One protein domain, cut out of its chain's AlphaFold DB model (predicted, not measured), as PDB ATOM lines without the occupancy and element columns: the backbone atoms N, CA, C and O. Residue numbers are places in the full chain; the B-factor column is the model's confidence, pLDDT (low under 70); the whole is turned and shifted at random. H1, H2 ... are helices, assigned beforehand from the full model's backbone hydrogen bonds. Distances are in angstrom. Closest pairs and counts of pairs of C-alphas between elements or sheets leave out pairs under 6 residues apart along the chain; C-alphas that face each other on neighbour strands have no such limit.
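Overview. This is residues 278 to 368 of the 501 residues of the protein "G-patch domain-containing protein" of Myceliophthora thermophila (strain ATCC 42464 / BCRC 31852 / DSM 1799) (UniProt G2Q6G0). Three helices, H1, H2 and H3, follow one another round two sharp corners and wrap partly round the folded loops of residues 288 to 303, while H4 and the tail after it make a separate arm at the other end of the long axis. Between that arm and the helices, two stretches run side by side, residues 285 to 286 pairing antiparallel with 345 to 346. The printed part has 91 residues, with four named helices in the order H1, H2, H3, H4 and no named strand; the class is all helix, though under half of the residues, 45, are in named elements. The whole is loose, with a radius of gyration of the C-alphas of 15.7 A and spans of 53, 26 and 21 A.

Arrangement. Residues 278 to 305 hold no named element, but 295 to 296 pair antiparallel with 289 to 290 and with 301 to 302. H1, residues 306 to 315, and H2, residues 317 to 324, only just touch, with 3 pairs of C-alphas within 8 A, and only at the corner by their tight link; their closest C-alphas, of Glu 313 and His 319, are 5.9 A apart. Their lines are only just about perpendicular, at 71 degrees. H3, residues 326 to 338, only just touches H2, with 3 such pairs, only at the corner and with residues 328 to 329 alone; the closest C-alphas, of Met 322 and Asn 328, are 5.9 A apart. These lines are about perpendicular, at 88 degrees. H1 and H3 are apart. H4, residues 350 to 363, is apart from H1, H2 and H3. Every O i to N i+4 pair is within hydrogen-bond range in H1, H2 and H3, and 8 of 10 are in H4.

Along the chain. H1 begins at C-alpha 306, (-22.835, -51.867, -9.823), and measures 14.2 A from first to last C-alpha; H2 measures 10.6 A. H3 measures 18.4 A and ends at C-alpha 338, (-10.397, -48.136, 7.838). H4, the longest at 20.1 A, ends at C-alpha 363, (-51.283, -47.626, -10.000).

Size, cuts and confidence. The outline is a rod, and the two C-alphas farthest apart, of Arg 338 and Tyr 368, are 55.6 A apart. The printed part has no cut. H2 to H3 is a tight link; H3 to H4, with 11 residues, is long. The mean pLDDT of the printed part is 88.1, and residues 363 to 367 are under 70.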
ATOM      1  N   ARG A 278     -44.572 -52.669  -7.593       82.62
ATOM      2  CA  ARG A 278     -44.668 -51.493  -8.481       82.62
ATOM      3  C   ARG A 278     -45.158 -50.267  -7.700       82.62
ATOM      4  O   ARG A 278     -44.568 -49.199  -7.868       82.62
ATOM      5  N   SER A 279     -46.141 -50.417  -6.803       81.56
ATOM      6  CA  SER A 279     -46.726 -49.304  -6.029       81.56
ATOM      7  C   SER A 279     -45.908 -48.841  -4.814       81.56
ATOM      8  O   SER A 279     -46.135 -47.734  -4.315       81.56
ATOM      9  N   GLU A 280     -44.935 -49.618  -4.331       84.25
ATOM     10  CA  GLU A 280     -44.014 -49.200  -3.259       84.25
ATOM     11  C   GLU A 280     -43.242 -47.924  -3.644       84.25
ATOM     12  O   GLU A 280     -43.059 -47.643  -4.827       84.25
ATOM     13  N   ARG A 281     -42.768 -47.122  -2.676       85.25
ATOM     14  CA  ARG A 281     -41.927 -45.935  -2.967       85.25
ATOM     15  C   ARG A 281     -40.531 -46.355  -3.448       85.25
ATOM     16  O   ARG A 281     -40.055 -47.434  -3.088       85.25
ATOM     17  N   LEU A 282     -39.873 -45.549  -4.286       84.88
ATOM     18  CA  LEU A 282     -38.463 -45.799  -4.622       84.88
ATOM     19  C   LEU A 282     -37.614 -45.711  -3.340       84.88
ATOM     20  O   LEU A 282     -37.820 -44.781  -2.554       84.88
ATOM     21  N   PRO A 283     -36.699 -46.664  -3.094       83.50
ATOM     22  CA  PRO A 283     -35.934 -46.697  -1.858       83.50
ATOM     23  C   PRO A 283     -34.832 -45.632  -1.871       83.50
ATOM     24  O   PRO A 283     -33.955 -45.650  -2.732       83.50
ATOM     25  N   VAL A 284     -34.854 -44.752  -0.872       88.38
ATOM     26  CA  VAL A 284     -33.693 -43.960  -0.445       88.38
ATOM     27  C   VAL A 284     -33.059 -44.696   0.728       88.38
ATOM     28  O   VAL A 284     -33.744 -45.007   1.703       88.38
ATOM     29  N   TYR A 285     -31.773 -45.026   0.629       88.44
ATOM     30  CA  TYR A 285     -31.097 -45.875   1.610       88.44
ATOM     31  C   TYR A 285     -29.614 -45.527   1.747       88.44
ATOM     32  O   TYR A 285     -28.982 -45.014   0.826       88.44
ATOM     33  N   LYS A 286     -29.044 -45.814   2.921       90.69
ATOM     34  CA  LYS A 286     -27.595 -45.748   3.145       90.69
ATOM     35  C   LYS A 286     -26.977 -47.010   2.551       90.69
ATOM     36  O   LYS A 286     -27.264 -48.100   3.044       90.69
ATOM     37  N   SER A 287     -26.166 -46.865   1.508       92.25
ATOM     38  CA  SER A 287     -25.447 -47.995   0.923       92.25
ATOM     39  C   SER A 287     -24.293 -48.405   1.834       92.25
ATOM     40  O   SER A 287     -23.586 -47.562   2.392       92.25
ATOM     41  N   TYR A 288     -24.100 -49.714   1.969       92.12
ATOM     42  CA  TYR A 288     -22.940 -50.319   2.614       92.12
ATOM     43  C   TYR A 288     -22.003 -50.924   1.555       92.12
ATOM     44  O   TYR A 288     -21.234 -51.840   1.857       92.12
ATOM     45  N   ALA A 289     -22.062 -50.442   0.312       93.00
ATOM     46  CA  ALA A 289     -21.231 -50.912  -0.782       93.00
ATOM     47  C   ALA A 289     -19.987 -50.052  -1.025       93.00
ATOM     48  O   ALA A 289     -20.022 -48.826  -1.088       93.00
ATOM     49  N   ASP A 290     -18.879 -50.745  -1.245       92.50
ATOM     50  CA  ASP A 290     -17.648 -50.220  -1.814       92.50
ATOM     51  C   ASP A 290     -17.748 -50.404  -3.337       92.50
ATOM     52  O   ASP A 290     -17.433 -51.473  -3.871       92.50
ATOM     53  N   LEU A 291     -18.305 -49.389  -4.014       89.25
ATOM     54  CA  LEU A 291     -18.664 -49.448  -5.439       89.25
ATOM     55  C   LEU A 291     -17.439 -49.642  -6.345       89.25
ATOM     56  O   LEU A 291     -17.520 -50.433  -7.280       89.25
ATOM     57  N   ASP A 292     -16.292 -49.038  -6.027       89.75
ATOM     58  CA  ASP A 292     -15.041 -49.195  -6.791       89.75
ATOM     59  C   ASP A 292     -14.566 -50.658  -6.849       89.75
ATOM     60  O   ASP A 292     -13.953 -51.086  -7.824       89.75
ATOM     61  N   ARG A 293     -14.845 -51.434  -5.792       91.31
ATOM     62  CA  ARG A 293     -14.540 -52.873  -5.702       91.31
ATOM     63  C   ARG A 293     -15.771 -53.757  -5.919       91.31
ATOM     64  O   ARG A 293     -15.699 -54.962  -5.680       91.31
ATOM     65  N   LEU A 294     -16.897 -53.159  -6.317       93.88
ATOM     66  CA  LEU A 294     -18.194 -53.801  -6.541       93.88
ATOM     67  C   LEU A 294     -18.587 -54.788  -5.427       93.88
ATOM     68  O   LEU A 294     -19.093 -55.878  -5.699       93.88
ATOM     69  N   ARG A 295     -18.347 -54.428  -4.159       93.69
ATOM     70  CA  ARG A 295     -18.579 -55.317  -3.007       93.69
ATOM     71  C   ARG A 295     -19.475 -54.683  -1.948       93.69
ATOM     72  O   ARG A 295     -19.285 -53.530  -1.577       93.69
ATOM     73  N   CYS A 296     -20.421 -55.448  -1.409       93.75
ATOM     74  CA  CYS A 296     -21.169 -55.037  -0.222       93.75
ATOM     75  C   CYS A 296     -20.322 -55.342   1.020       93.75
ATOM     76  O   CYS A 296     -20.031 -56.506   1.292       93.75
ATOM     77  N   VAL A 297     -19.926 -54.311   1.767       93.44
ATOM     78  CA  VAL A 297     -19.080 -54.415   2.969       93.44
ATOM     79  C   VAL A 297     -19.843 -55.096   4.107       93.44
ATOM     80  O   VAL A 297     -19.300 -55.970   4.779       93.44
ATOM     81  N   LEU A 298     -21.134 -54.775   4.262       93.44
ATOM     82  CA  LEU A 298     -22.014 -55.379   5.267       93.44
ATOM     83  C   LEU A 298     -22.071 -56.910   5.140       93.44
ATOM     84  O   LEU A 298     -21.902 -57.610   6.133       93.44
ATOM     85  N   CYS A 299     -22.242 -57.421   3.916       91.56
ATOM     86  CA  CYS A 299     -22.351 -58.858   3.628       91.56
ATOM     87  C   CYS A 299     -21.033 -59.521   3.175       91.56
ATOM     88  O   CYS A 299     -21.030 -60.713   2.885       91.56
ATOM     89  N   LYS A 300     -19.937 -58.769   3.018       90.06
ATOM     90  CA  LYS A 300     -18.662 -59.206   2.404       90.06
ATOM     91  C   LYS A 300     -18.778 -59.898   1.022       90.06
ATOM     92  O   LYS A 300     -17.879 -60.634   0.620       90.06
ATOM     93  N   ARG A 301     -19.850 -59.650   0.253       90.12
ATOM     94  CA  ARG A 301     -20.082 -60.261  -1.079       90.12
ATOM     95  C   ARG A 301     -19.582 -59.361  -2.209       90.12
ATOM     96  O   ARG A 301     -19.805 -58.153  -2.167       90.12
ATOM     97  N   ILE A 302     -18.950 -59.961  -3.219       91.44
ATOM     98  CA  ILE A 302     -18.404 -59.298  -4.419       91.44
ATOM     99  C   ILE A 302     -19.338 -59.553  -5.613       91.44
ATOM    100  O   ILE A 302     -19.875 -60.654  -5.758       91.44
ATOM    101  N   PHE A 303     -19.523 -58.548  -6.468       92.81
ATOM    102  CA  PHE A 303     -20.429 -58.548  -7.617       92.81
ATOM    103  C   PHE A 303     -19.692 -58.169  -8.911       92.81
ATOM    104  O   PHE A 303     -18.590 -57.632  -8.879       92.81
ATOM    105  N   LYS A 304     -20.307 -58.455 -10.069       92.00
ATOM    106  CA  LYS A 304     -19.726 -58.163 -11.397       92.00
ATOM    107  C   LYS A 304     -20.058 -56.767 -11.939       92.00
ATOM    108  O   LYS A 304     -19.379 -56.292 -12.838       92.00
ATOM    109  N   GLU A 305     -21.113 -56.135 -11.427       93.75
ATOM    110  CA  GLU A 305     -21.684 -54.882 -11.941       93.75
ATOM    111  C   GLU A 305     -22.297 -54.074 -10.791       93.75
ATOM    112  O   GLU A 305     -22.923 -54.661  -9.903       93.75
ATOM    113  N   ALA A 306     -22.233 -52.738 -10.844       90.44
ATOM    114  CA  ALA A 306     -22.835 -51.867  -9.823       90.44
ATOM    115  C   ALA A 306     -24.355 -52.080  -9.693       90.44
ATOM    116  O   ALA A 306     -24.897 -52.114  -8.589       90.44
ATOM    117  N   ARG A 307     -25.037 -52.359 -10.812       90.06
ATOM    118  CA  ARG A 307     -26.466 -52.703 -10.839       90.06
ATOM    119  C   ARG A 307     -26.801 -53.927  -9.977       90.06
ATOM    120  O   ARG A 307     -27.847 -53.947  -9.335       90.06
ATOM    121  N   LEU A 308     -25.927 -54.936  -9.947       90.75
ATOM    122  CA  LEU A 308     -26.121 -56.141  -9.131       90.75
ATOM    123  C   LEU A 308     -25.889 -55.867  -7.640       90.75
ATOM    124  O   LEU A 308     -26.531 -56.507  -6.808       90.75
ATOM    125  N   VAL A 309     -25.025 -54.898  -7.311       92.94
ATOM    126  CA  VAL A 309     -24.826 -54.408  -5.940       92.94
ATOM    127  C   VAL A 309     -26.104 -53.734  -5.436       92.94
ATOM    128  O   VAL A 309     -26.662 -54.184  -4.439       92.94
ATOM    129  N   TRP A 310     -26.633 -52.738  -6.158       90.19
ATOM    130  CA  TRP A 310     -27.874 -52.045  -5.774       90.19
ATOM    131  C   TRP A 310     -29.068 -53.005  -5.664       90.19
ATOM    132  O   TRP A 310     -29.854 -52.919  -4.723       90.19
ATOM    133  N   LEU A 311     -29.177 -53.973  -6.582       89.88
ATOM    134  CA  LEU A 311     -30.209 -55.011  -6.530       89.88
ATOM    135  C   LEU A 311     -30.068 -55.905  -5.283       89.88
ATOM    136  O   LEU A 311     -31.071 -56.305  -4.694       89.88
ATOM    137  N   HIS A 312     -28.839 -56.213  -4.857       92.00
ATOM    138  CA  HIS A 312     -28.584 -56.955  -3.622       92.00
ATOM    139  C   HIS A 312     -28.954 -56.144  -2.373       92.00
ATOM    140  O   HIS A 312     -29.645 -56.689  -1.514       92.00
ATOM    141  N   GLU A 313     -28.557 -54.872  -2.281       92.62
ATOM    142  CA  GLU A 313     -28.864 -54.035  -1.112       92.62
ATOM    143  C   GLU A 313     -30.373 -53.771  -0.963       92.62
ATOM    144  O   GLU A 313     -30.901 -53.813   0.145       92.62
ATOM    145  N   GLN A 314     -31.096 -53.591  -2.075       89.62
ATOM    146  CA  GLN A 314     -32.547 -53.363  -2.053       89.62
ATOM    147  C   GLN A 314     -33.379 -54.636  -1.828       89.62
ATOM    148  O   GLN A 314     -34.394 -54.583  -1.136       89.62
ATOM    149  N   GLN A 315     -33.008 -55.766  -2.445       90.75
ATOM    150  CA  GLN A 315     -33.902 -56.933  -2.542       90.75
ATOM    151  C   GLN A 315     -33.453 -58.160  -1.744       90.75
ATOM    152  O   GLN A 315     -34.266 -59.055  -1.538       90.75
ATOM    153  N   SER A 316     -32.184 -58.274  -1.336       92.56
ATOM    154  CA  SER A 316     -31.654 -59.532  -0.789       92.56
ATOM    155  C   SER A 316     -31.981 -59.714   0.692       92.56
ATOM    156  O   SER A 316     -31.594 -58.898   1.525       92.56
ATOM    157  N   GLU A 317     -32.596 -60.847   1.041       92.75
ATOM    158  CA  GLU A 317     -32.958 -61.154   2.433       92.75
ATOM    159  C   GLU A 317     -31.739 -61.240   3.356       92.75
ATOM    160  O   GLU A 317     -31.786 -60.762   4.486       92.75
ATOM    161  N   LEU A 318     -30.613 -61.758   2.852       92.25
ATOM    162  CA  LEU A 318     -29.335 -61.734   3.567       92.25
ATOM    163  C   LEU A 318     -28.924 -60.300   3.940       92.25
ATOM    164  O   LEU A 318     -28.551 -60.054   5.082       92.25
ATOM    165  N   HIS A 319     -29.039 -59.345   3.008       93.31
ATOM    166  CA  HIS A 319     -28.688 -57.948   3.280       93.31
ATOM    167  C   HIS A 319     -29.593 -57.355   4.360       93.31
ATOM    168  O   HIS A 319     -29.091 -56.759   5.307       93.31
ATOM    169  N   LYS A 320     -30.911 -57.581   4.281       92.75
ATOM    170  CA  LYS A 320     -31.867 -57.098   5.290       92.75
ATOM    171  C   LYS A 320     -31.598 -57.660   6.687       92.75
ATOM    172  O   LYS A 320     -31.628 -56.903   7.650       92.75
ATOM    173  N   ARG A 321     -31.314 -58.964   6.804       91.69
ATOM    174  CA  ARG A 321     -30.989 -59.614   8.090       91.69
ATOM    175  C   ARG A 321     -29.721 -59.019   8.703       91.69
ATOM    176  O   ARG A 321     -29.745 -58.594   9.853       91.69
ATOM    177  N   MET A 322     -28.656 -58.892   7.907       92.38
ATOM    178  CA  MET A 322     -27.397 -58.271   8.342       92.38
ATOM    179  C   MET A 322     -27.547 -56.767   8.635       92.38
ATOM    180  O   MET A 322     -26.805 -56.223   9.445       92.38
ATOM    181  N   LEU A 323     -28.509 -56.084   8.006       93.06
ATOM    182  CA  LEU A 323     -28.811 -54.669   8.243       93.06
ATOM    183  C   LEU A 323     -29.661 -54.445   9.504       93.06
ATOM    184  O   LEU A 323     -29.575 -53.379  10.112       93.06
ATOM    185  N   ALA A 324     -30.472 -55.424   9.914       92.81
ATOM    186  CA  ALA A 324     -31.248 -55.353  11.149       92.81
ATOM    187  C   ALA A 324     -30.342 -55.410  12.391       92.81
ATOM    188  O   ALA A 324     -30.526 -54.632  13.330       92.81
ATOM    189  N   ASP A 325     -29.319 -56.263  12.384       92.06
ATOM    190  CA  ASP A 325     -28.366 -56.385  13.489       92.06
ATOM    191  C   ASP A 325     -27.495 -55.111  13.661       92.06
ATOM    192  O   ASP A 325     -26.922 -54.604  12.688       92.06
ATOM    193  N   PRO A 326     -27.389 -54.530  14.875       92.94
ATOM    194  CA  PRO A 326     -26.462 -53.432  15.150       92.94
ATOM    195  C   PRO A 326     -24.974 -53.818  15.057       92.94
ATOM    196  O   PRO A 326     -24.180 -52.963  14.662       92.94
ATOM    197  N   GLN A 327     -24.571 -55.056  15.371       91.44
ATOM    198  CA  GLN A 327     -23.154 -55.455  15.366       91.44
ATOM    199  C   GLN A 327     -22.590 -55.497  13.939       91.44
ATOM    200  O   GLN A 327     -21.554 -54.891  13.650       91.44
ATOM    201  N   ASN A 328     -23.315 -56.132  13.014       91.44
ATOM    202  CA  ASN A 328     -23.014 -56.132  11.584       91.44
ATOM    203  C   ASN A 328     -22.898 -54.707  11.011       91.44
ATOM    204  O   ASN A 328     -21.954 -54.421  10.267       91.44
ATOM    205  N   ARG A 329     -23.803 -53.795  11.398       92.62
ATOM    206  CA  ARG A 329     -23.752 -52.375  11.003       92.62
ATOM    207  C   ARG A 329     -22.522 -51.646  11.550       92.62
ATOM    208  O   ARG A 329     -21.884 -50.916  10.791       92.62
ATOM    209  N   ALA A 330     -22.173 -51.852  12.821       92.75
ATOM    210  CA  ALA A 330     -20.994 -51.248  13.444       92.75
ATOM    211  C   ALA A 330     -19.702 -51.695  12.739       92.75
ATOM    212  O   ALA A 330     -18.969 -50.855  12.217       92.75
ATOM    213  N   ARG A 331     -19.498 -53.013  12.587       92.12
ATOM    214  CA  ARG A 331     -18.349 -53.586  11.862       92.12
ATOM    215  C   ARG A 331     -18.223 -53.022  10.446       92.12
ATOM    216  O   ARG A 331     -17.119 -52.707  10.005       92.12
ATOM    217  N   ALA A 332     -19.335 -52.902   9.717       92.56
ATOM    218  CA  ALA A 332     -19.314 -52.351   8.368       92.56
ATOM    219  C   ALA A 332     -18.880 -50.874   8.362       92.56
ATOM    220  O   ALA A 332     -18.023 -50.499   7.563       92.56
ATOM    221  N   ALA A 333     -19.404 -50.054   9.280       92.38
ATOM    222  CA  ALA A 333     -18.995 -48.659   9.431       92.38
ATOM    223  C   ALA A 333     -17.503 -48.518   9.793       92.38
ATOM    224  O   ALA A 333     -16.831 -47.628   9.274       92.38
ATOM    225  N   ASP A 334     -16.961 -49.413  10.622       92.88
ATOM    226  CA  ASP A 334     -15.538 -49.422  10.977       92.88
ATOM    227  C   ASP A 334     -14.632 -49.893   9.826       92.88
ATOM    228  O   ASP A 334     -13.556 -49.324   9.622       92.88
ATOM    229  N   GLU A 335     -15.072 -50.841   8.988       91.56
ATOM    230  CA  GLU A 335     -14.350 -51.167   7.749       91.56
ATOM    231  C   GLU A 335     -14.362 -49.979   6.766       91.56
ATOM    232  O   GLU A 335     -13.335 -49.702   6.144       91.56
ATOM    233  N   PHE A 336     -15.459 -49.212   6.679       92.56
ATOM    234  CA  PHE A 336     -15.505 -47.953   5.919       92.56
ATOM    235  C   PHE A 336     -14.510 -46.905   6.449       92.56
ATOM    236  O   PHE A 336     -13.728 -46.372   5.656       92.56
ATOM    237  N   LYS A 337     -14.453 -46.677   7.774       92.38
ATOM    238  CA  LYS A 337     -13.435 -45.810   8.409       92.38
ATOM    239  C   LYS A 337     -12.017 -46.258   8.045       92.38
ATOM    240  O   LYS A 337     -11.218 -45.437   7.604       92.38
ATOM    241  N   ARG A 338     -11.717 -47.560   8.161       92.06
ATOM    242  CA  ARG A 338     -10.397 -48.136   7.838       92.06
ATOM    243  C   ARG A 338     -10.025 -48.004   6.355       92.06
ATOM    244  O   ARG A 338      -8.846 -47.948   6.030       92.06
ATOM    245  N   MET A 339     -11.008 -47.937   5.457       90.56
ATOM    246  CA  MET A 339     -10.794 -47.645   4.034       90.56
ATOM    247  C   MET A 339     -10.661 -46.147   3.714       90.56
ATOM    248  O   MET A 339     -10.463 -45.806   2.552       90.56
ATOM    249  N   GLY A 340     -10.833 -45.247   4.690       90.31
ATOM    250  CA  GLY A 340     -10.917 -43.801   4.450       90.31
ATOM    251  C   GLY A 340     -12.173 -43.370   3.678       90.31
ATOM    252  O   GLY A 340     -12.250 -42.234   3.210       90.31
ATOM    253  N   LYS A 341     -13.163 -44.259   3.525       88.25
ATOM    254  CA  LYS A 341     -14.357 -44.041   2.698       88.25
ATOM    255  C   LYS A 341     -15.570 -43.684   3.551       88.25
ATOM    256  O   LYS A 341     -15.809 -44.275   4.600       88.25
ATOM    257  N   LYS A 342     -16.386 -42.750   3.059       84.62
ATOM    258  CA  LYS A 342     -17.703 -42.438   3.627       84.62
ATOM    259  C   LYS A 342     -18.769 -43.269   2.912       84.62
ATOM    260  O   LYS A 342     -18.733 -43.388   1.692       84.62
ATOM    261  N   MET A 343     -19.720 -43.815   3.668       88.75
ATOM    262  CA  MET A 343     -20.925 -44.425   3.098       88.75
ATOM    263  C   MET A 343     -21.762 -43.355   2.388       88.75
ATOM    264  O   MET A 343     -21.969 -42.272   2.942       88.75
ATOM    265  N   CYS A 344     -22.269 -43.658   1.196       86.38
ATOM    266  CA  CYS A 344     -23.185 -42.778   0.477       86.38
ATOM    267  C   CYS A 344     -24.653 -43.061   0.843       86.38
ATOM    268  O   CYS A 344     -25.033 -44.176   1.210       86.38
ATOM    269  N   ILE A 345     -25.493 -42.034   0.716       88.56
ATOM    270  CA  ILE A 345     -26.936 -42.221   0.571       88.56
ATOM    271  C   ILE A 345     -27.179 -42.413  -0.924       88.56
ATOM    272  O   ILE A 345     -26.761 -41.580  -1.725       88.56
ATOM    273  N   VAL A 346     -27.804 -43.526  -1.299       87.38
ATOM    274  CA  VAL A 346     -28.228 -43.775  -2.676       87.38
ATOM    275  C   VAL A 346     -29.658 -43.275  -2.807       87.38
ATOM    276  O   VAL A 346     -30.589 -43.856  -2.244       87.38
ATOM    277  N   GLU A 347     -29.808 -42.185  -3.552       85.75
ATOM    278  CA  GLU A 347     -31.097 -41.654  -3.981       85.75
ATOM    279  C   GLU A 347     -31.299 -41.946  -5.477       85.75
ATOM    280  O   GLU A 347     -30.322 -41.971  -6.230       85.75
ATOM    281  N   PRO A 348     -32.538 -42.191  -5.938       83.00
ATOM    282  CA  PRO A 348     -32.834 -42.213  -7.366       83.00
ATOM    283  C   PRO A 348     -32.623 -40.824  -7.975       83.00
ATOM    284  O   PRO A 348     -32.925 -39.821  -7.329       83.00
ATOM    285  N   ASP A 349     -32.189 -40.781  -9.236       87.38
ATOM    286  CA  ASP A 349     -32.120 -39.542 -10.016       87.38
ATOM    287  C   ASP A 349     -33.454 -38.762  -9.991       87.38
ATOM    288  O   ASP A 349     -34.536 -39.355  -9.948       87.38
ATOM    289  N   ALA A 350     -33.376 -37.429 -10.019       87.69
ATOM    290  CA  ALA A 350     -34.526 -36.548  -9.845       87.69
ATOM    291  C   ALA A 350     -35.527 -36.613 -11.014       87.69
ATOM    292  O   ALA A 350     -36.740 -36.587 -10.777       87.69
ATOM    293  N   GLU A 351     -35.056 -36.737 -12.258       88.81
ATOM    294  CA  GLU A 351     -35.931 -36.872 -13.426       88.81
ATOM    295  C   GLU A 351     -36.560 -38.264 -13.465       88.81
ATOM    296  O   GLU A 351     -37.781 -38.393 -13.594       88.81
ATOM    297  N   PHE A 352     -35.754 -39.308 -13.243       86.44
ATOM    298  CA  PHE A 352     -36.238 -40.683 -13.127       86.44
ATOM    299  C   PHE A 352     -37.291 -40.823 -12.021       86.44
ATOM    300  O   PHE A 352     -38.346 -41.421 -12.238       86.44
ATOM    301  N   LYS A 353     -37.045 -40.233 -10.845       86.75
ATOM    302  CA  LYS A 353     -37.982 -40.213  -9.717       86.75
ATOM    303  C   LYS A 353     -39.290 -39.523 -10.092       86.75
ATOM    304  O   LYS A 353     -40.346 -40.087  -9.826       86.75
ATOM    305  N   ARG A 354     -39.241 -38.359 -10.752       87.31
ATOM    306  CA  ARG A 354     -40.435 -37.623 -11.208       87.31
ATOM    307  C   ARG A 354     -41.257 -38.427 -12.221       87.31
ATOM    308  O   ARG A 354     -42.476 -38.512 -12.088       87.31
ATOM    309  N   LEU A 355     -40.604 -39.039 -13.212       87.62
ATOM    310  CA  LEU A 355     -41.258 -39.898 -14.209       87.62
ATOM    311  C   LEU A 355     -41.886 -41.138 -13.559       87.62
ATOM    312  O   LEU A 355     -43.034 -41.485 -13.842       87.62
ATOM    313  N   TRP A 356     -41.162 -41.774 -12.640       84.38
ATOM    314  CA  TRP A 356     -41.655 -42.933 -11.907       84.38
ATOM    315  C   TRP A 356     -42.808 -42.573 -10.954       84.38
ATOM    316  O   TRP A 356     -43.779 -43.321 -10.878       84.38
ATOM    317  N   GLU A 357     -42.770 -41.422 -10.273       86.31
ATOM    318  CA  GLU A 357     -43.868 -40.950  -9.416       86.31
ATOM    319  C   GLU A 357     -45.150 -40.694 -10.231       86.31
ATOM    320  O   GLU A 357     -46.237 -41.054  -9.774       86.31
ATOM    321  N   LEU A 358     -45.034 -40.193 -11.470       85.38
ATOM    322  CA  LEU A 358     -46.157 -40.060 -12.409       85.38
ATOM    323  C   LEU A 358     -46.733 -41.417 -12.853       85.38
ATOM    324  O   LEU A 358     -47.955 -41.561 -12.916       85.38
ATOM    325  N   GLN A 359     -45.902 -42.432 -13.129       81.69
ATOM    326  CA  GLN A 359     -46.407 -43.780 -13.438       81.69
ATOM    327  C   GLN A 359     -47.043 -44.430 -12.200       81.69
ATOM    328  O   GLN A 359     -48.142 -44.979 -12.272       81.69
ATOM    329  N   ARG A 360     -46.398 -44.316 -11.034       81.88
ATOM    330  CA  ARG A 360     -46.899 -44.819  -9.750       81.88
ATOM    331  C   ARG A 360     -48.242 -44.192  -9.375       81.88
ATOM    332  O   ARG A 360     -49.098 -44.888  -8.837       81.88
ATOM    333  N   ALA A 361     -48.463 -42.917  -9.695       78.94
ATOM    334  CA  ALA A 361     -49.742 -42.243  -9.484       78.94
ATOM    335  C   ALA A 361     -50.907 -42.877 -10.268       78.94
ATOM    336  O   ALA A 361     -52.047 -42.727  -9.837       78.94
ATOM    337  N   ARG A 362     -50.645 -43.613 -11.364       74.12
ATOM    338  CA  ARG A 362     -51.661 -44.405 -12.085       74.12
ATOM    339  C   ARG A 362     -52.054 -45.652 -11.290       74.12
ATOM    340  O   ARG A 362     -53.231 -45.848 -11.017       74.12
ATOM    341  N   PHE A 363     -51.068 -46.435 -10.840       68.25
ATOM    342  CA  PHE A 363     -51.283 -47.626 -10.000       68.25
ATOM    343  C   PHE A 363     -51.863 -47.311  -8.613       68.25
ATOM    344  O   PHE A 363     -52.494 -48.167  -8.002       68.25
ATOM    345  N   ALA A 364     -51.629 -46.102  -8.096       66.62
ATOM    346  CA  ALA A 364     -52.093 -45.673  -6.779       66.62
ATOM    347  C   ALA A 364     -53.519 -45.084  -6.769       66.62
ATOM    348  O   ALA A 364     -54.018 -44.761  -5.690       66.62
ATOM    349  N   GLN A 365     -54.181 -44.932  -7.924       65.00
ATOM    350  CA  GLN A 365     -55.600 -44.562  -7.939       65.00
ATOM    351  C   GLN A 365     -56.457 -45.713  -7.389       65.00
ATOM    352  O   GLN A 365     -56.203 -46.873  -7.723       65.00
ATOM    353  N   PRO A 366     -57.512 -45.431  -6.603       63.75
ATOM    354  CA  PRO A 366     -58.470 -46.447  -6.182       63.75
ATOM    355  C   PRO A 366     -59.308 -46.901  -7.387       63.75
ATOM    356  O   PRO A 366     -60.369 -46.347  -7.672       63.75
ATOM    357  N   GLN A 367     -58.821 -47.907  -8.117       67.38
ATOM    358  CA  GLN A 367     -59.485 -48.416  -9.315       67.38
ATOM    359  C   GLN A 367     -60.883 -48.949  -8.964       67.38
ATOM    360  O   GLN A 367     -61.033 -49.872  -8.159       67.38
ATOM    361  N   TYR A 368     -61.920 -48.356  -9.566       75.31
ATOM    362  CA  TYR A 368     -63.313 -48.709  -9.299       75.31
ATOM    363  C   TYR A 368     -63.612 -50.136  -9.779       75.31
ATOM    364  O   TYR A 368     -63.879 -50.386 -10.956       75.31
TER     365      TYR A 368